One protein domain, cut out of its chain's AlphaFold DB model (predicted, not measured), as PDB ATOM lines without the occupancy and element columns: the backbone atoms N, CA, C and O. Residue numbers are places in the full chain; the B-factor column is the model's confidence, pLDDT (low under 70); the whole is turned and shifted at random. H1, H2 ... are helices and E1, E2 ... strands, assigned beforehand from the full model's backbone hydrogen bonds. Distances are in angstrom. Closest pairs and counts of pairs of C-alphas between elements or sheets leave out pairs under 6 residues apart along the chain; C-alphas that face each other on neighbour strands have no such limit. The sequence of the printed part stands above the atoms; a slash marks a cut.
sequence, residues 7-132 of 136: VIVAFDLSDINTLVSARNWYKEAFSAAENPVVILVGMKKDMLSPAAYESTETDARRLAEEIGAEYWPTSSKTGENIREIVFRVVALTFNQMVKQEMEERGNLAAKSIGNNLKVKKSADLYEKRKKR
ATOM      1  N   VAL A   7     -26.238  17.503  24.084       96.31
ATOM      2  CA  VAL A   7     -27.605  18.002  23.999       96.31
ATOM      3  C   VAL A   7     -28.483  16.839  23.561       96.31
ATOM      4  O   VAL A   7     -28.365  16.335  22.444       96.31
ATOM      5  N   ILE A   8     -29.360  16.405  24.463       97.31
ATOM      6  CA  ILE A   8     -30.348  15.364  24.197       97.31
ATOM      7  C   ILE A   8     -31.700  16.052  24.082       97.31
ATOM      8  O   ILE A   8     -32.188  16.639  25.048       97.31
ATOM      9  N   VAL A   9     -32.301  15.980  22.902       97.75
ATOM     10  CA  VAL A   9     -33.616  16.559  22.637       97.75
ATOM     11  C   VAL A   9     -34.606  15.420  22.522       97.75
ATOM     12  O   VAL A   9     -34.469  14.568  21.651       97.75
ATOM     13  N   ALA A  10     -35.596  15.388  23.405       97.75
ATOM     14  CA  ALA A  10     -36.591  14.331  23.428       97.75
ATOM     15  C   ALA A  10     -37.950  14.842  22.944       97.75
ATOM     16  O   ALA A  10     -38.351  15.956  23.271       97.75
ATOM     17  N   PHE A  11     -38.665  14.005  22.203       98.31
ATOM     18  CA  PHE A  11     -40.051  14.226  21.802       98.31
ATOM     19  C   PHE A  11     -40.859  12.939  21.997       98.31
ATOM     20  O   PHE A  11     -40.303  11.864  22.223       98.31
ATOM     21  N   ASP A  12     -42.179  13.042  21.958       97.56
ATOM     22  CA  ASP A  12     -43.099  11.918  22.097       97.56
ATOM     23  C   ASP A  12     -43.474  11.373  20.715       97.56
ATOM     24  O   ASP A  12     -44.042  12.092  19.896       97.56
ATOM     25  N   LEU A  13     -43.198  10.092  20.451       97.19
ATOM     26  CA  LEU A  13     -43.567   9.461  19.181       97.19
ATOM     27  C   LEU A  13     -45.084   9.423  18.965       97.19
ATOM     28  O   LEU A  13     -45.533   9.401  17.825       97.19
ATOM     29  N   SER A  14     -45.878   9.425  20.037       95.12
ATOM     30  CA  SER A  14     -47.342   9.405  19.950       95.12
ATOM     31  C   SER A  14     -47.964  10.784  19.694       95.12
ATOM     32  O   SER A  14     -49.152  10.856  19.385       95.12
ATOM     33  N   ASP A  15     -47.177  11.864  19.771       96.00
ATOM     34  CA  ASP A  15     -47.626  13.232  19.500       96.00
ATOM     35  C   ASP A  15     -46.607  13.991  18.638       96.00
ATOM     36  O   ASP A  15     -45.645  14.587  19.131       96.00
ATOM     37  N   ILE A  16     -46.865  14.030  17.330       91.75
ATOM     38  CA  ILE A  16     -46.004  14.688  16.338       91.75
ATOM     39  C   ILE A  16     -45.797  16.186  16.609       91.75
ATOM     40  O   ILE A  16     -44.772  16.745  16.221       91.75
ATOM     41  N   ASN A  17     -46.711  16.857  17.317       95.69
ATOM     42  CA  ASN A  17     -46.535  18.275  17.637       95.69
ATOM     43  C   ASN A  17     -45.323  18.491  18.551       95.69
ATOM     44  O   ASN A  17     -44.635  19.507  18.444       95.69
ATOM     45  N   THR A  18     -44.997  17.503  19.390       97.69
ATOM     46  CA  THR A  18     -43.806  17.554  20.246       97.69
ATOM     47  C   THR A  18     -42.506  17.515  19.442       97.69
ATOM     48  O   THR A  18     -41.517  18.106  19.873       97.69
ATOM     49  N   LEU A  19     -42.497  16.911  18.245       96.62
ATOM     50  CA  LEU A  19     -41.348  16.950  17.331       96.62
ATOM     51  C   LEU A  19     -41.113  18.371  16.794       96.62
ATOM     52  O   LEU A  19     -39.973  18.822  16.663       96.62
ATOM     53  N   VAL A  20     -42.191  19.110  16.525       94.88
ATOM     54  CA  VAL A  20     -42.105  20.517  16.111       94.88
ATOM     55  C   VAL A  20     -41.531  21.367  17.246       94.88
ATOM     56  O   VAL A  20     -40.632  22.177  17.011       94.88
ATOM     57  N   SER A  21     -41.983  21.147  18.484       97.25
ATOM     58  CA  SER A  21     -41.424  21.807  19.672       97.25
ATOM     59  C   SER A  21     -39.953  21.450  19.904       97.25
ATOM     60  O   SER A  21     -39.157  22.339  20.208       97.25
ATOM     61  N   ALA A  22     -39.565  20.192  19.679       97.19
ATOM     62  CA  ALA A  22     -38.190  19.721  19.822       97.19
ATOM     63  C   ALA A  22     -37.199  20.505  18.952       97.19
ATOM     64  O   ALA A  22     -36.088  20.792  19.394       97.19
ATOM     65  N   ARG A  23     -37.603  20.953  17.756       95.88
ATOM     66  CA  ARG A  23     -36.769  21.839  16.926       95.88
ATOM     67  C   ARG A  23     -36.427  23.154  17.634       95.88
ATOM     68  O   ARG A  23     -35.320  23.665  17.467       95.88
ATOM     69  N   ASN A  24     -37.364  23.725  18.384       95.88
ATOM     70  CA  ASN A  24     -37.128  24.969  19.114       95.88
ATOM     71  C   ASN A  24     -36.251  24.720  20.345       95.88
ATOM     72  O   ASN A  24     -35.265  25.429  20.525       95.88
ATOM     73  N   TRP A  25     -36.520  23.651  21.101       96.19
ATOM     74  CA  TRP A  25     -35.671  23.246  22.227       96.19
ATOM     75  C   TRP A  25     -34.232  22.958  21.798       96.19
ATOM     76  O   TRP A  25     -33.296  23.361  22.484       96.19
ATOM     77  N   TYR A  26     -34.040  22.332  20.632       96.50
ATOM     78  CA  TYR A  26     -32.722  22.171  20.022       96.50
ATOM     79  C   TYR A  26     -32.027  23.521  19.828       96.50
ATOM     80  O   TYR A  26     -30.893  23.677  20.264       96.50
ATOM     81  N   LYS A  27     -32.689  24.504  19.204       95.56
ATOM     82  CA  LYS A  27     -32.085  25.821  18.941       95.56
ATOM     83  C   LYS A  27     -31.663  26.519  20.231       95.56
ATOM     84  O   LYS A  27     -30.570  27.075  20.290       95.56
ATOM     85  N   GLU A  28     -32.514  26.470  21.251       94.56
ATOM     86  CA  GLU A  28     -32.233  27.054  22.563       94.56
ATOM     87  C   GLU A  28     -31.027  26.370  23.219       94.56
ATOM     88  O   GLU A  28     -30.058  27.038  23.577       94.56
ATOM     89  N   ALA A  29     -31.028  25.037  23.294       93.88
ATOM     90  CA  ALA A  29     -29.949  24.273  23.916       93.88
ATOM     91  C   ALA A  29     -28.623  24.383  23.145       93.88
ATOM     92  O   ALA A  29     -27.566  24.557  23.749       93.88
ATOM     93  N   PHE A  30     -28.671  24.331  21.813       92.75
ATOM     94  CA  PHE A  30     -27.500  24.466  20.951       92.75
ATOM     95  C   PHE A  30     -26.871  25.857  21.065       92.75
ATOM     96  O   PHE A  30     -25.652  25.978  21.048       92.75
ATOM     97  N   SER A  31     -27.678  26.908  21.250       92.38
ATOM     98  CA  SER A  31     -27.163  28.271  21.444       92.38
ATOM     99  C   SER A  31     -26.363  28.447  22.743       92.38
ATOM    100  O   SER A  31     -25.540  29.354  22.839       92.38
ATOM    101  N   ALA A  32     -26.593  27.576  23.729       89.31
ATOM    102  CA  ALA A  32     -25.939  27.608  25.033       89.31
ATOM    103  C   ALA A  32     -24.725  26.665  25.140       89.31
ATOM    104  O   ALA A  32     -24.063  26.656  26.178       89.31
ATOM    105  N   ALA A  33     -24.433  25.865  24.108       88.94
ATOM    106  CA  ALA A  33     -23.399  24.835  24.143       88.94
ATOM    107  C   ALA A  33     -22.371  25.017  23.019       88.94
ATOM    108  O   ALA A  33     -22.718  25.211  21.857       88.94
ATOM    109  N   GLU A  34     -21.086  24.900  23.349       88.56
ATOM    110  CA  GLU A  34     -20.006  24.958  22.364       88.56
ATOM    111  C   GLU A  34     -19.725  23.553  21.807       88.56
ATOM    112  O   GLU A  34     -19.325  22.655  22.546       88.56
ATOM    113  N   ASN A  35     -19.958  23.364  20.502       89.56
ATOM    114  CA  ASN A  35     -19.740  22.107  19.770       89.56
ATOM    115  C   ASN A  35     -20.317  20.841  20.461       89.56
ATOM    116  O   ASN A  35     -19.583  19.874  20.695       89.56
ATOM    117  N   PRO A  36     -21.614  20.822  20.823       94.50
ATOM    118  CA  PRO A  36     -22.183  19.696  21.553       94.50
ATOM    119  C   PRO A  36     -22.333  18.442  20.684       94.50
ATOM    120  O   PRO A  36     -22.586  18.516  19.482       94.50
ATOM    121  N   VAL A  37     -22.297  17.268  21.320       95.25
ATOM    122  CA  VAL A  37     -22.909  16.058  20.745       95.25
ATOM    123  C   VAL A  37     -24.422  16.243  20.763       95.25
ATOM    124  O   VAL A  37     -24.990  16.423  21.837       95.25
ATOM    125  N   VAL A  38     -25.084  16.169  19.609       96.94
ATOM    126  CA  VAL A  38     -26.543  16.323  19.518       96.94
ATOM    127  C   VAL A  38     -27.196  14.971  19.255       96.94
ATOM    128  O   VAL A  38     -26.800  14.249  18.338       96.94
ATOM    129  N   ILE A  39     -28.205  14.627  20.056       97.94
ATOM    130  CA  ILE A  39     -29.007  13.414  19.882       97.94
ATOM    131  C   ILE A  39     -30.494  13.759  19.964       97.94
ATOM    132  O   ILE A  39     -30.933  14.428  20.900       97.94
ATOM    133  N   LEU A  40     -31.270  13.277  18.992       98.50
ATOM    134  CA  LEU A  40     -32.726  13.360  18.970       98.50
ATOM    135  C   LEU A  40     -33.330  12.034  19.446       98.50
ATOM    136  O   LEU A  40     -32.993  10.968  18.935       98.50
ATOM    137  N   VAL A  41     -34.259  12.098  20.395       98.44
ATOM    138  CA  VAL A  41     -34.850  10.926  21.048       98.44
ATOM    139  C   VAL A  41     -36.355  10.907  20.853       98.44
ATOM    140  O   VAL A  41     -37.060  11.773  21.365       98.44
ATOM    141  N   GLY A  42     -36.857   9.892  20.152       98.25
ATOM    142  CA  GLY A  42     -38.289   9.607  20.092       98.25
ATOM    143  C   GLY A  42     -38.682   8.709  21.259       98.25
ATOM    144  O   GLY A  42     -38.262   7.560  21.308       98.25
ATOM    145  N   MET A  43     -39.451   9.209  22.218       98.00
ATOM    146  CA  MET A  43     -39.891   8.460  23.400       98.00
ATOM    147  C   MET A  43     -41.243   7.778  23.179       98.00
ATOM    148  O   MET A  43     -41.978   8.114  22.256       98.00
ATOM    149  N   LYS A  44     -41.603   6.864  24.091       97.12
ATOM    150  CA  LYS A  44     -42.888   6.136  24.109       97.12
ATOM    151  C   LYS A  44     -43.136   5.278  22.866       97.12
ATOM    152  O   LYS A  44     -44.279   5.096  22.454       97.12
ATOM    153  N   LYS A  45     -42.077   4.711  22.280       97.06
ATOM    154  CA  LYS A  45     -42.183   3.831  21.103       97.06
ATOM    155  C   LYS A  45     -43.184   2.685  21.302       97.06
ATOM    156  O   LYS A  45     -43.876   2.305  20.367       97.06
ATOM    157  N   ASP A  46     -43.311   2.184  22.529       97.00
ATOM    158  CA  ASP A  46     -44.239   1.116  22.914       97.00
ATOM    159  C   ASP A  46     -45.728   1.457  22.731       97.00
ATOM    160  O   ASP A  46     -46.560   0.553  22.723       97.00
ATOM    161  N   MET A  47     -46.073   2.740  22.586       96.62
ATOM    162  CA  MET A  47     -47.451   3.192  22.376       96.62
ATOM    163  C   MET A  47     -47.894   3.116  20.910       96.62
ATOM    164  O   MET A  47     -49.081   3.282  20.627       96.62
ATOM    165  N   LEU A  48     -46.967   2.894  19.974       95.44
ATOM    166  CA  LEU A  48     -47.247   2.911  18.542       95.44
ATOM    167  C   LEU A  48     -47.255   1.499  17.961       95.44
ATOM    168  O   LEU A  48     -46.447   0.642  18.317       95.44
ATOM    169  N   SER A  49     -48.144   1.275  16.995       96.31
ATOM    170  CA  SER A  49     -48.018   0.128  16.097       96.31
ATOM    171  C   SER A  49     -46.830   0.335  15.144       96.31
ATOM    172  O   SER A  49     -46.449   1.481  14.891       96.31
ATOM    173  N   PRO A  50     -46.268  -0.733  14.546       94.75
ATOM    174  CA  PRO A  50     -45.168  -0.597  13.587       94.75
ATOM    175  C   PRO A  50     -45.473   0.371  12.432       94.75
ATOM    176  O   PRO A  50     -44.633   1.196  12.092       94.75
ATOM    177  N   ALA A  51     -46.694   0.331  11.891       94.44
ATOM    178  CA  ALA A  51     -47.117   1.219  10.805       94.44
ATOM    179  C   ALA A  51     -47.249   2.688  11.251       94.44
ATOM    180  O   ALA A  51     -46.873   3.595  10.514       94.44
ATOM    181  N   ALA A  52     -47.763   2.937  12.463       93.12
ATOM    182  CA  ALA A  52     -47.838   4.295  13.005       93.12
ATOM    183  C   ALA A  52     -46.436   4.859  13.288       93.12
ATOM    184  O   ALA A  52     -46.162   6.018  12.990       93.12
ATOM    185  N   TYR A  53     -45.541   4.019  13.815       96.12
ATOM    186  CA  TYR A  53     -44.154   4.383  14.080       96.12
ATOM    187  C   TYR A  53     -43.406   4.787  12.805       96.12
ATOM    188  O   TYR A  53     -42.734   5.812  12.813       96.12
ATOM    189  N   GLU A  54     -43.551   4.039  11.709       94.94
ATOM    190  CA  GLU A  54     -42.868   4.322  10.437       94.94
ATOM    191  C   GLU A  54     -43.219   5.713   9.873       94.94
ATOM    192  O   GLU A  54     -42.342   6.443   9.394       94.94
ATOM    193  N   SER A  55     -44.487   6.122  10.006       91.62
ATOM    194  CA  SER A  55     -44.934   7.459   9.602       91.62
ATOM    195  C   SER A  55     -44.219   8.555  10.394       91.62
ATOM    196  O   SER A  55     -43.681   9.487   9.802       91.62
ATOM    197  N   THR A  56     -44.188   8.449  11.724       94.00
ATOM    198  CA  THR A  56     -43.554   9.451  12.596       94.00
ATOM    199  C   THR A  56     -42.028   9.419  12.504       94.00
ATOM    200  O   THR A  56     -41.369  10.455  12.590       94.00
ATOM    201  N   GLU A  57     -41.443   8.236  12.317       95.56
ATOM    202  CA  GLU A  57     -39.997   8.053  12.209       95.56
ATOM    203  C   GLU A  57     -39.414   8.808  11.015       95.56
ATOM    204  O   GLU A  57     -38.324   9.369  11.124       95.56
ATOM    205  N   THR A  58     -40.133   8.855   9.894       96.06
ATOM    206  CA  THR A  58     -39.677   9.563   8.693       96.06
ATOM    207  C   THR A  58     -39.450  11.052   8.976       96.06
ATOM    208  O   THR A  58     -38.386  11.590   8.660       96.06
ATOM    209  N   ASP A  59     -40.402  11.705   9.646       96.50
ATOM    210  CA  ASP A  59     -40.285  13.116  10.030       96.50
ATOM    211  C   ASP A  59     -39.188  13.336  11.077       96.50
ATOM    212  O   ASP A  59     -38.425  14.305  11.005       96.50
ATOM    213  N   ALA A  60     -39.069  12.417  12.039       97.44
ATOM    214  CA  ALA A  60     -38.046  12.483  13.073       97.44
ATOM    215  C   ALA A  60     -36.630  12.359  12.498       97.44
ATOM    216  O   ALA A  60     -35.749  13.144  12.855       97.44
ATOM    217  N   ARG A  61     -36.410  11.420  11.570       97.88
ATOM    218  CA  ARG A  61     -35.126  11.259  10.873       97.88
ATOM    219  C   ARG A  61     -34.782  12.487  10.047       97.88
ATOM    220  O   ARG A  61     -33.651  12.950  10.117       97.88
ATOM    221  N   ARG A  62     -35.760  13.061   9.345       97.75
ATOM    222  CA  ARG A  62     -35.559  14.309   8.607       97.75
ATOM    223  C   ARG A  62     -35.113  15.445   9.529       97.75
ATOM    224  O   ARG A  62     -34.153  16.139   9.211       97.75
ATOM    225  N   LEU A  63     -35.769  15.627  10.680       97.38
ATOM    226  CA  LEU A  63     -35.326  16.627  11.655       97.38
ATOM    227  C   LEU A  63     -33.905  16.330  12.150       97.38
ATOM    228  O   LEU A  63     -33.104  17.255  12.241       97.38
ATOM    229  N   ALA A  64     -33.597  15.070  12.465       98.12
ATOM    230  CA  ALA A  64     -32.280  14.663  12.947       98.12
ATOM    231  C   ALA A  64     -31.171  14.975  11.931       98.12
ATOM    232  O   ALA A  64     -30.158  15.558  12.304       98.12
ATOM    233  N   GLU A  65     -31.393  14.676  10.650       97.94
ATOM    234  CA  GLU A  65     -30.482  15.041   9.561       97.94
ATOM    235  C   GLU A  65     -30.294  16.560   9.460       97.94
ATOM    236  O   GLU A  65     -29.163  17.040   9.386       97.94
ATOM    237  N   GLU A  66     -31.385  17.328   9.522       96.94
ATOM    238  CA  GLU A  66     -31.345  18.794   9.447       96.94
ATOM    239  C   GLU A  66     -30.547  19.436  10.593       96.94
ATOM    240  O   GLU A  66     -29.908  20.469  10.387       96.94
ATOM    241  N   ILE A  67     -30.578  18.851  11.795       95.75
ATOM    242  CA  ILE A  67     -29.853  19.365  12.969       95.75
ATOM    243  C   ILE A  67     -28.513  18.654  13.217       95.75
ATOM    244  O   ILE A  67     -27.847  18.946  14.208       95.75
ATOM    245  N   GLY A  68     -28.113  17.723  12.345       96.12
ATOM    246  CA  GLY A  68     -26.877  16.953  12.495       96.12
ATOM    247  C   GLY A  68     -26.850  16.043  13.730       96.12
ATOM    248  O   GLY A  68     -25.789  15.850  14.322       96.12
ATOM    249  N   ALA A  69     -28.002  15.509  14.138       97.50
ATOM    250  CA  ALA A  69     -28.147  14.640  15.300       97.50
ATOM    251  C   ALA A  69     -28.282  13.162  14.924       97.50
ATOM    252  O   ALA A  69     -28.848  12.808  13.890       97.50
ATOM    253  N   GLU A  70     -27.848  12.279  15.824       97.62
ATOM    254  CA  GLU A  70     -28.278  10.879  15.777       97.62
ATOM    255  C   GLU A  70     -29.726  10.762  16.262       97.62
ATOM    256  O   GLU A  70     -30.087  11.349  17.282       97.62
ATOM    257  N   TYR A  71     -30.550   9.978  15.565       98.25
ATOM    258  CA  TYR A  71     -31.921   9.691  15.983       98.25
ATOM    259  C   TYR A  71     -32.018   8.339  16.694       98.25
ATOM    260  O   TYR A  71     -31.554   7.323  16.174       98.25
ATOM    261  N   TRP A  72     -32.665   8.327  17.861       98.38
ATOM    262  CA  TRP A  72     -32.850   7.142  18.692       98.38
ATOM    263  C   TRP A  72     -34.317   6.988  19.127       98.38
ATOM    264  O   TRP A  72     -34.802   7.764  19.957       98.38
ATOM    265  N   PRO A  73     -35.044   5.980  18.622       97.94
ATOM    266  CA  PRO A  73     -36.365   5.635  19.131       97.94
ATOM    267  C   PRO A  73     -36.228   4.830  20.431       97.94
ATOM    268  O   PRO A  73     -35.430   3.901  20.505       97.94
ATOM    269  N   THR A  74     -36.999   5.158  21.459       98.38
ATOM    270  CA  THR A  74     -36.846   4.613  22.815       98.38
ATOM    271  C   THR A  74     -38.192   4.364  23.486       98.38
ATOM    272  O   THR A  74     -39.210   4.993  23.177       98.38
ATOM    273  N   SER A  75     -38.190   3.470  24.471       98.06
ATOM    274  CA  SER A  75     -39.292   3.338  25.419       98.06
ATOM    275  C   SER A  75     -38.750   3.209  26.832       98.06
ATOM    276  O   SER A  75     -38.167   2.197  27.212       98.06
ATOM    277  N   SER A  76     -39.018   4.219  27.658       96.44
ATOM    278  CA  SER A  76     -38.705   4.169  29.088       96.44
ATOM    279  C   SER A  76     -39.533   3.118  29.834       96.44
ATOM    280  O   SER A  76     -39.133   2.683  30.908       96.44
ATOM    281  N   LYS A  77     -40.683   2.705  29.278       97.38
ATOM    282  CA  LYS A  77     -41.569   1.704  29.882       97.38
ATOM    283  C   LYS A  77     -41.037   0.287  29.691       97.38
ATOM    284  O   LYS A  77     -41.072  -0.500  30.630       97.38
ATOM    285  N   THR A  78     -40.569  -0.042  28.487       97.50
ATOM    286  CA  THR A  78     -40.014  -1.372  28.182       97.50
ATOM    287  C   THR A  78     -38.507  -1.446  28.430       97.50
ATOM    288  O   THR A  78     -37.955  -2.539  28.509       97.50
ATOM    289  N   GLY A  79     -37.842  -0.294  28.562       97.56
ATOM    290  CA  GLY A  79     -36.387  -0.182  28.626       97.56
ATOM    291  C   GLY A  79     -35.710  -0.204  27.253       97.56
ATOM    292  O   GLY A  79     -34.483  -0.174  27.188       97.56
ATOM    293  N   GLU A  80     -36.479  -0.241  26.160       98.12
ATOM    294  CA  GLU A  80     -35.946  -0.301  24.800       98.12
ATOM    295  C   GLU A  80     -35.058   0.912  24.486       98.12
ATOM    296  O   GLU A  80     -35.491   2.063  24.603       98.12
ATOM    297  N   ASN A  81     -33.820   0.628  24.066       97.88
ATOM    298  CA  ASN A  81     -32.782   1.576  23.647       97.88
ATOM    299  C   ASN A  81     -32.301   2.580  24.712       97.88
ATOM    300  O   ASN A  81     -31.455   3.422  24.413       97.88
ATOM    301  N   ILE A  82     -32.790   2.500  25.956       97.75
ATOM    302  CA  ILE A  82     -32.402   3.417  27.042       97.75
ATOM    303  C   ILE A  82     -30.944   3.205  27.446       97.75
ATOM    304  O   ILE A  82     -30.205   4.163  27.672       97.75
ATOM    305  N   ARG A  83     -30.492   1.953  27.536       97.81
ATOM    306  CA  ARG A  83     -29.108   1.672  27.920       97.81
ATOM    307  C   ARG A  83     -28.160   2.126  26.812       97.81
ATOM    308  O   ARG A  83     -27.190   2.833  27.067       97.81
ATOM    309  N   GLU A  84     -28.470   1.739  25.587       98.00
ATOM    310  CA  GLU A  84     -27.673   1.939  24.384       98.00
ATOM    311  C   GLU A  84     -27.440   3.423  24.111       98.00
ATOM    312  O   GLU A  84     -26.294   3.827  23.904       98.00
ATOM    313  N   ILE A  85     -28.491   4.247  24.192       97.75
ATOM    314  CA  ILE A  85     -28.363   5.688  23.968       97.75
ATOM    315  C   ILE A  85     -27.481   6.352  25.030       97.75
ATOM    316  O   ILE A  85     -26.628   7.172  24.694       97.75
ATOM    317  N   VAL A  86     -27.608   5.963  26.302       96.44
ATOM    318  CA  VAL A  86     -26.774   6.518  27.379       96.44
ATOM    319  C   VAL A  86     -25.305   6.158  27.149       96.44
ATOM    320  O   VAL A  86     -24.442   7.036  27.207       96.44
ATOM    321  N   PHE A  87     -25.006   4.900  26.809       97.88
ATOM    322  CA  PHE A  87     -23.642   4.501  26.454       97.88
ATOM    323  C   PHE A  87     -23.125   5.245  25.219       97.88
ATOM    324  O   PHE A  87     -21.962   5.647  25.200       97.88
ATOM    325  N   ARG A  88     -23.975   5.473  24.211       97.56
ATOM    326  CA  ARG A  88     -23.613   6.224  23.005       97.56
ATOM    327  C   ARG A  88     -23.236   7.667  23.330       97.56
ATOM    328  O   ARG A  88     -22.170   8.105  22.907       97.56
ATOM    329  N   VAL A  89     -24.047   8.376  24.118       96.69
ATOM    330  CA  VAL A  89     -23.770   9.758  24.553       96.69
ATOM    331  C   VAL A  89     -22.429   9.841  25.280       96.69
ATOM    332  O   VAL A  89     -21.591  10.683  24.949       96.69
ATOM    333  N   VAL A  90     -22.204   8.946  26.246       96.31
ATOM    334  CA  VAL A  90     -20.963   8.918  27.030       96.31
ATOM    335  C   VAL A  90     -19.762   8.627  26.131       96.31
ATOM    336  O   VAL A  90     -18.755   9.323  26.207       96.31
ATOM    337  N   ALA A  91     -19.867   7.648  25.232       96.56
ATOM    338  CA  ALA A  91     -18.785   7.312  24.312       96.56
ATOM    339  C   ALA A  91     -18.460   8.464  23.346       96.56
ATOM    340  O   ALA A  91     -17.290   8.751  23.105       96.56
ATOM    341  N   LEU A  92     -19.472   9.142  22.797       95.56
ATOM    342  CA  LEU A  92     -19.273  10.255  21.865       95.56
ATOM    343  C   LEU A  92     -18.624  11.462  22.548       95.56
ATOM    344  O   LEU A  92     -17.648  12.003  22.025       95.56
ATOM    345  N   THR A  93     -19.119  11.845  23.724       94.62
ATOM    346  CA  THR A  93     -18.550  12.961  24.497       94.62
ATOM    347  C   THR A  93     -17.130  12.653  24.973       94.62
ATOM    348  O   THR A  93     -16.245  13.497  24.841       94.62
ATOM    349  N   PHE A  94     -16.864  11.424  25.426       93.69
ATOM    350  CA  PHE A  94     -15.512  10.971  25.760       93.69
ATOM    351  C   PHE A  94     -14.571  11.005  24.547       93.69
ATOM    352  O   PHE A  94     -13.446  11.488  24.639       93.69
ATOM    353  N   ASN A  95     -15.028  10.545  23.381       93.25
ATOM    354  CA  ASN A  95     -14.221  10.579  22.163       93.25
ATOM    355  C   ASN A  95     -13.886  12.011  21.731       93.25
ATOM    356  O   ASN A  95     -12.772  12.257  21.273       93.25
ATOM    357  N   GLN A  96     -14.825  12.952  21.860       91.56
ATOM    358  CA  GLN A  96     -14.553  14.371  21.612       91.56
ATOM    359  C   GLN A  96     -13.519  14.924  22.598       91.56
ATOM    360  O   GLN A  96     -12.593  15.610  22.169       91.56
ATOM    361  N   MET A  97     -13.630  14.556  23.878       90.19
ATOM    362  CA  MET A  97     -12.664  14.931  24.911       90.19
ATOM    363  C   MET A  97     -11.248  14.489  24.569       90.19
ATOM    364  O   MET A  97     -10.335  15.311  24.504       90.19
ATOM    365  N   VAL A  98     -11.068  13.204  24.271       91.31
ATOM    366  CA  VAL A  98      -9.748  12.662  23.937       91.31
ATOM    367  C   VAL A  98      -9.189  13.296  22.661       91.31
ATOM    368  O   VAL A  98      -8.004  13.619  22.612       91.31
ATOM    369  N   LYS A  99     -10.015  13.498  21.624       89.31
ATOM    370  CA  LYS A  99      -9.572  14.122  20.365       89.31
ATOM    371  C   LYS A  99      -9.038  15.532  20.587       89.31
ATOM    372  O   LYS A  99      -7.937  15.835  20.131       89.31
ATOM    373  N   GLN A 100      -9.779  16.355  21.322       86.94
ATOM    374  CA  GLN A 100      -9.376  17.730  21.580       86.94
ATOM    375  C   GLN A 100      -8.078  17.795  22.399       86.94
ATOM    376  O   GLN A 100      -7.162  18.533  22.037       86.94
ATOM    377  N   GLU A 101      -7.939  16.970  23.444       87.50
ATOM    378  CA  GLU A 101      -6.694  16.915  24.223       87.50
ATOM    379  C   GLU A 101      -5.475  16.542  23.362       87.50
ATOM    380  O   GLU A 101      -4.377  17.076  23.554       87.50
ATOM    381  N   MET A 102      -5.642  15.624  22.406       86.75
ATOM    382  CA  MET A 102      -4.568  15.212  21.497       86.75
ATOM    383  C   MET A 102      -4.187  16.327  20.517       86.75
ATOM    384  O   MET A 102      -2.998  16.575  20.305       86.75
ATOM    385  N   GLU A 103      -5.174  17.019  19.947       87.06
ATOM    386  CA  GLU A 103      -4.960  18.155  19.041       87.06
ATOM    387  C   GLU A 103      -4.241  19.312  19.746       87.06
ATOM    388  O   GLU A 103      -3.308  19.902  19.197       87.06
ATOM    389  N   GLU A 104      -4.603  19.602  20.995       83.81
ATOM    390  CA  GLU A 104      -3.938  20.620  21.808       83.81
ATOM    391  C   GLU A 104      -2.476  20.272  22.090       83.81
ATOM    392  O   GLU A 104      -1.589  21.111  21.896       83.81
ATOM    393  N   ARG A 105      -2.193  19.022  22.479       81.12
ATOM    394  CA  ARG A 105      -0.816  18.538  22.676       81.12
ATOM    395  C   ARG A 105      -0.004  18.598  21.383       81.12
ATOM    396  O   ARG A 105       1.148  19.034  21.411       81.12
ATOM    397  N   GLY A 106      -0.598  18.211  20.254       81.44
ATOM    398  CA  GLY A 106       0.028  18.304  18.934       81.44
ATOM    399  C   GLY A 106       0.355  19.746  18.542       81.44
ATOM    400  O   GLY A 106       1.475  20.040  18.122       81.44
ATOM    401  N   ASN A 107      -0.580  20.671  18.761       77.44
ATOM    402  CA  ASN A 107      -0.395  22.096  18.489       77.44
ATOM    403  C   ASN A 107       0.694  22.729  19.369       77.44
ATOM    404  O   ASN A 107       1.463  23.567  18.892       77.44
ATOM    405  N   LEU A 108       0.789  22.335  20.641       74.62
ATOM    406  CA  LEU A 108       1.866  22.771  21.535       74.62
ATOM    407  C   LEU A 108       3.235  22.249  21.070       74.62
ATOM    408  O   LEU A 108       4.192  23.023  21.011       74.62
ATOM    409  N   ALA A 109       3.319  20.975  20.677       71.88
ATOM    410  CA  ALA A 109       4.545  20.380  20.146       71.88
ATOM    411  C   ALA A 109       4.988  21.037  18.823       71.88
ATOM    412  O   ALA A 109       6.164  21.353  18.645       71.88
ATOM    413  N   ALA A 110       4.055  21.328  17.913       67.06
ATOM    414  CA  ALA A 110       4.352  22.031  16.664       67.06
ATOM    415  C   ALA A 110       4.864  23.466  16.906       67.06
ATOM    416  O   ALA A 110       5.807  23.915  16.248       67.06
ATOM    417  N   LYS A 111       4.300  24.179  17.893       62.31
ATOM    418  CA  LYS A 111       4.739  25.535  18.275       62.31
ATOM    419  C   LYS A 111       6.133  25.559  18.914       62.31
ATOM    420  O   LYS A 111       6.857  26.535  18.717       62.31
ATOM    421  N   SER A 112       6.554  24.514  19.636       59.56
ATOM    422  CA  SER A 112       7.891  24.484  20.254       59.56
ATOM    423  C   SER A 112       9.021  24.253  19.245       59.56
ATOM    424  O   SER A 112      10.143  24.702  19.474       59.56
ATOM    425  N   ILE A 113       8.740  23.595  18.113       58.56
ATOM    426  CA  ILE A 113       9.738  23.302  17.069       58.56
ATOM    427  C   ILE A 113      10.047  24.552  16.211       58.56
ATOM    428  O   ILE A 113      11.160  24.698  15.708       58.56
ATOM    429  N   GLY A 114       9.113  25.506  16.094       56.00
ATOM    430  CA  GLY A 114       9.249  26.687  15.225       56.00
ATOM    431  C   GLY A 114      10.029  27.886  15.791       56.00
ATOM    432  O   GLY A 114      10.427  28.761  15.025       56.00
ATOM    433  N   ASN A 115      10.289  27.952  17.102       56.53
ATOM    434  CA  ASN A 115      10.788  29.188  17.731       56.53
ATOM    435  C   ASN A 115      12.319  29.368  17.761       56.53
ATOM    436  O   ASN A 115      12.783  30.434  18.161       56.53
ATOM    437  N   ASN A 116      13.121  28.389  17.319       55.50
ATOM    438  CA  ASN A 116      14.593  28.477  17.379       55.50
ATOM    439  C   ASN A 116      15.327  28.492  16.028       55.50
ATOM    440  O   ASN A 116      16.556  28.539  15.999       55.50
ATOM    441  N   LEU A 117      14.621  28.547  14.896       55.44
ATOM    442  CA  LEU A 117      15.261  28.735  13.592       55.44
ATOM    443  C   LEU A 117      15.247  30.217  13.199       55.44
ATOM    444  O   LEU A 117      14.464  30.661  12.363       55.44
ATOM    445  N   LYS A 118      16.182  30.999  13.761       55.16
ATOM    446  CA  LYS A 118      16.616  32.251  13.121       55.16
ATOM    447  C   LYS A 118      17.359  31.885  11.836       55.16
ATOM    448  O   LYS A 118      18.584  31.773  11.828       55.16
ATOM    449  N   VAL A 119      16.624  31.696  10.743       56.38
ATOM    450  CA  VAL A 119      17.210  31.623   9.403       56.38
ATOM    451  C   VAL A 119      17.843  32.986   9.124       56.38
ATOM    452  O   VAL A 119      17.160  33.950   8.776       56.38
ATOM    453  N   LYS A 120      19.162  33.101   9.314       47.44
ATOM    454  CA  LYS A 120      19.916  34.226   8.753       47.44
ATOM    455  C   LYS A 120      19.736  34.143   7.241       47.44
ATOM    456  O   LYS A 120      20.175  33.169   6.633       47.44
ATOM    457  N   LYS A 121      19.055  35.133   6.653       39.94
ATOM    458  CA  LYS A 121      18.899  35.251   5.198       39.94
ATOM    459  C   LYS A 121      20.273  35.067   4.542       39.94
ATOM    460  O   LYS A 121      21.225  35.775   4.859       39.94
ATOM    461  N   SER A 122      20.353  34.106   3.630       51.44
ATOM    462  CA  SER A 122      21.555  33.695   2.894       51.44
ATOM    463  C   SER A 122      22.167  34.796   2.014       51.44
ATOM    464  O   SER A 122      23.291  34.631   1.540       51.44
ATOM    465  N   ALA A 123      21.480  35.931   1.838       53.88
ATOM    466  CA  ALA A 123      21.960  37.086   1.079       53.88
ATOM    467  C   ALA A 123      23.255  37.694   1.662       53.88
ATOM    468  O   ALA A 123      24.159  38.044   0.908       53.88
ATOM    469  N   ASP A 124      23.416  37.716   2.992       54.44
ATOM    470  CA  ASP A 124      24.603  38.315   3.627       54.44
ATOM    471  C   ASP A 124      25.886  37.478   3.455       54.44
ATOM    472  O   ASP A 124      27.000  37.996   3.601       54.44
ATOM    473  N   LEU A 125      25.766  36.178   3.154       54.41
ATOM    474  CA  LEU A 125      26.921  35.292   2.962       54.41
ATOM    475  C   LEU A 125      27.533  35.404   1.560       54.41
ATOM    476  O   LEU A 125      28.747  35.226   1.422       54.41
ATOM    477  N   TYR A 126      26.730  35.713   0.539       52.19
ATOM    478  CA  TYR A 126      27.206  35.805  -0.845       52.19
ATOM    479  C   TYR A 126      27.997  37.105  -1.082       52.19
ATOM    480  O   TYR A 126      29.092  37.074  -1.651       52.19
ATOM    481  N   GLU A 127      27.534  38.225  -0.518       55.12
ATOM    482  CA  GLU A 127      28.212  39.528  -0.608       55.12
ATOM    483  C   GLU A 127      29.566  39.538   0.136       55.12
ATOM    484  O   GLU A 127      30.564  40.086  -0.344       55.12
ATOM    485  N   LYS A 128      29.643  38.863   1.296       52.44
ATOM    486  CA  LYS A 128      30.875  38.756   2.108       52.44
ATOM    487  C   LYS A 128      31.959  37.873   1.486       52.44
ATOM    488  O   LYS A 128      33.129  38.031   1.844       52.44
ATOM    489  N   ARG A 129      31.596  36.942   0.595       52.47
ATOM    490  CA  ARG A 129      32.560  36.121  -0.159       52.47
ATOM    491  C   ARG A 129      33.121  36.877  -1.361       52.47
ATOM    492  O   ARG A 129      34.323  36.809  -1.593       52.47
ATOM    493  N   LYS A 130      32.296  37.670  -2.057       49.59
ATOM    494  CA  LYS A 130      32.722  38.431  -3.244       49.59
ATOM    495  C   LYS A 130      33.721  39.549  -2.911       49.59
ATOM    496  O   LYS A 130      34.678  39.744  -3.650       49.59
ATOM    497  N   LYS A 131      33.581  40.206  -1.749       54.81
ATOM    498  CA  LYS A 131      34.540  41.231  -1.277       54.81
ATOM    499  C   LYS A 131      35.912  40.693  -0.844       54.81
ATOM    500  O   LYS A 131      36.833  41.485  -0.711       54.81
ATOM    501  N   ARG A 132      36.067  39.382  -0.614       54.88
ATOM    502  CA  ARG A 132      37.345  38.786  -0.170       54.88
ATOM    503  C   ARG A 132      38.198  38.188  -1.292       54.88
ATOM    504  O   ARG A 132      39.299  37.741  -1.004       54.88
TER     505      ARG A 132
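This is residues 7 to 132 of the 136 residues of the protein "RAB34" of Bugula neritina (UniProt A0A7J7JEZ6). What does the model look like? A small parallel sheet of E1, E2 and E3 has H1 and H2 packed on one face and the first part of the long helix H3 on the other; from this compact body residues 97 to 132, of which 97 to 113 belong to H3 and 123 to 130 to H4, stick out as a long arm. The arm makes the length: the C-alphas span 95 by 25 by 25 A, and the whole is extended, with a radius of gyration of the C-alphas of 26.6 A. What is it built of? The printed part has 126 residues, with four named helices and three named strands in the order E1 H1 E2 H2 E3 H3 H4, and its class is mostly helix.

Where are the strands? E1 is residues 7 to 12, 16.8 A long, from C-alpha 7 at (-27.605, 18.002, 23.999). E2 is residues 37 to 43, 18.8 A, and E3 residues 70 to 73, 10.2 A. Where are the helices? H1 is residues 16 to 31, 23.8 A; H2 is residues 50 to 66, 24.2 A, with a kink of 30 degrees near residue 57. H3 is residues 82 to 113, 47.7 A, ending at C-alpha 113 at (9.738, 23.302, 17.069), and H4 is residues 123 to 130, 11.7 A, ending at C-alpha 130 at (32.722, 38.431, -3.244).

How do the strands pair? E2 is the inner strand, parallel to E1 at 16 degrees, with N 9 and O 39 2.9 A apart, and parallel to E3 at 19 degrees, with N 40 and O 70 2.8 A apart. What is on the sheet? In three layers, helices on both faces of a sheet, H1 is over E1 at a height of 7.3 A, its closest C-alphas those of Phe 11 and Thr 18, 5.3 A; H2 is on the same face over E2 and E3 at 8.3 A, its closest those of Ala 64 and Tyr 71, 5.8 A. H3 is on the opposite face at 9.7 A, over E2, its closest those of Val 37 and Thr 93, 6.5 A. E1, H1, E2 and E2, H2, E3 are strand-helix-strand units, parallel neighbour strands with a helix between, each with a right-handed crossover. How do the helices stand? H1 and H2 only just touch, with 3 pairs of C-alphas within 8 A, the closest those of Ile 16 and Thr 56, 6.9 A; H3 and H4 are apart. Every O i to N i+4 pair is within hydrogen-bond range in H3, against 10 of 12 in H1, 11 of 13 in H2 and 2 of 4 in H4.

How large is it? The two C-alphas farthest apart, those of Ser 49 and Arg 132, are 95.1 A apart, while the body without residues 97 to 132 spans 37 by 26 by 18 A. Is the printed part whole? It has no cut and no long link. Where is confidence low? Residues 110 to 132 have pLDDT under 70, and the mean of the printed part is 87.2.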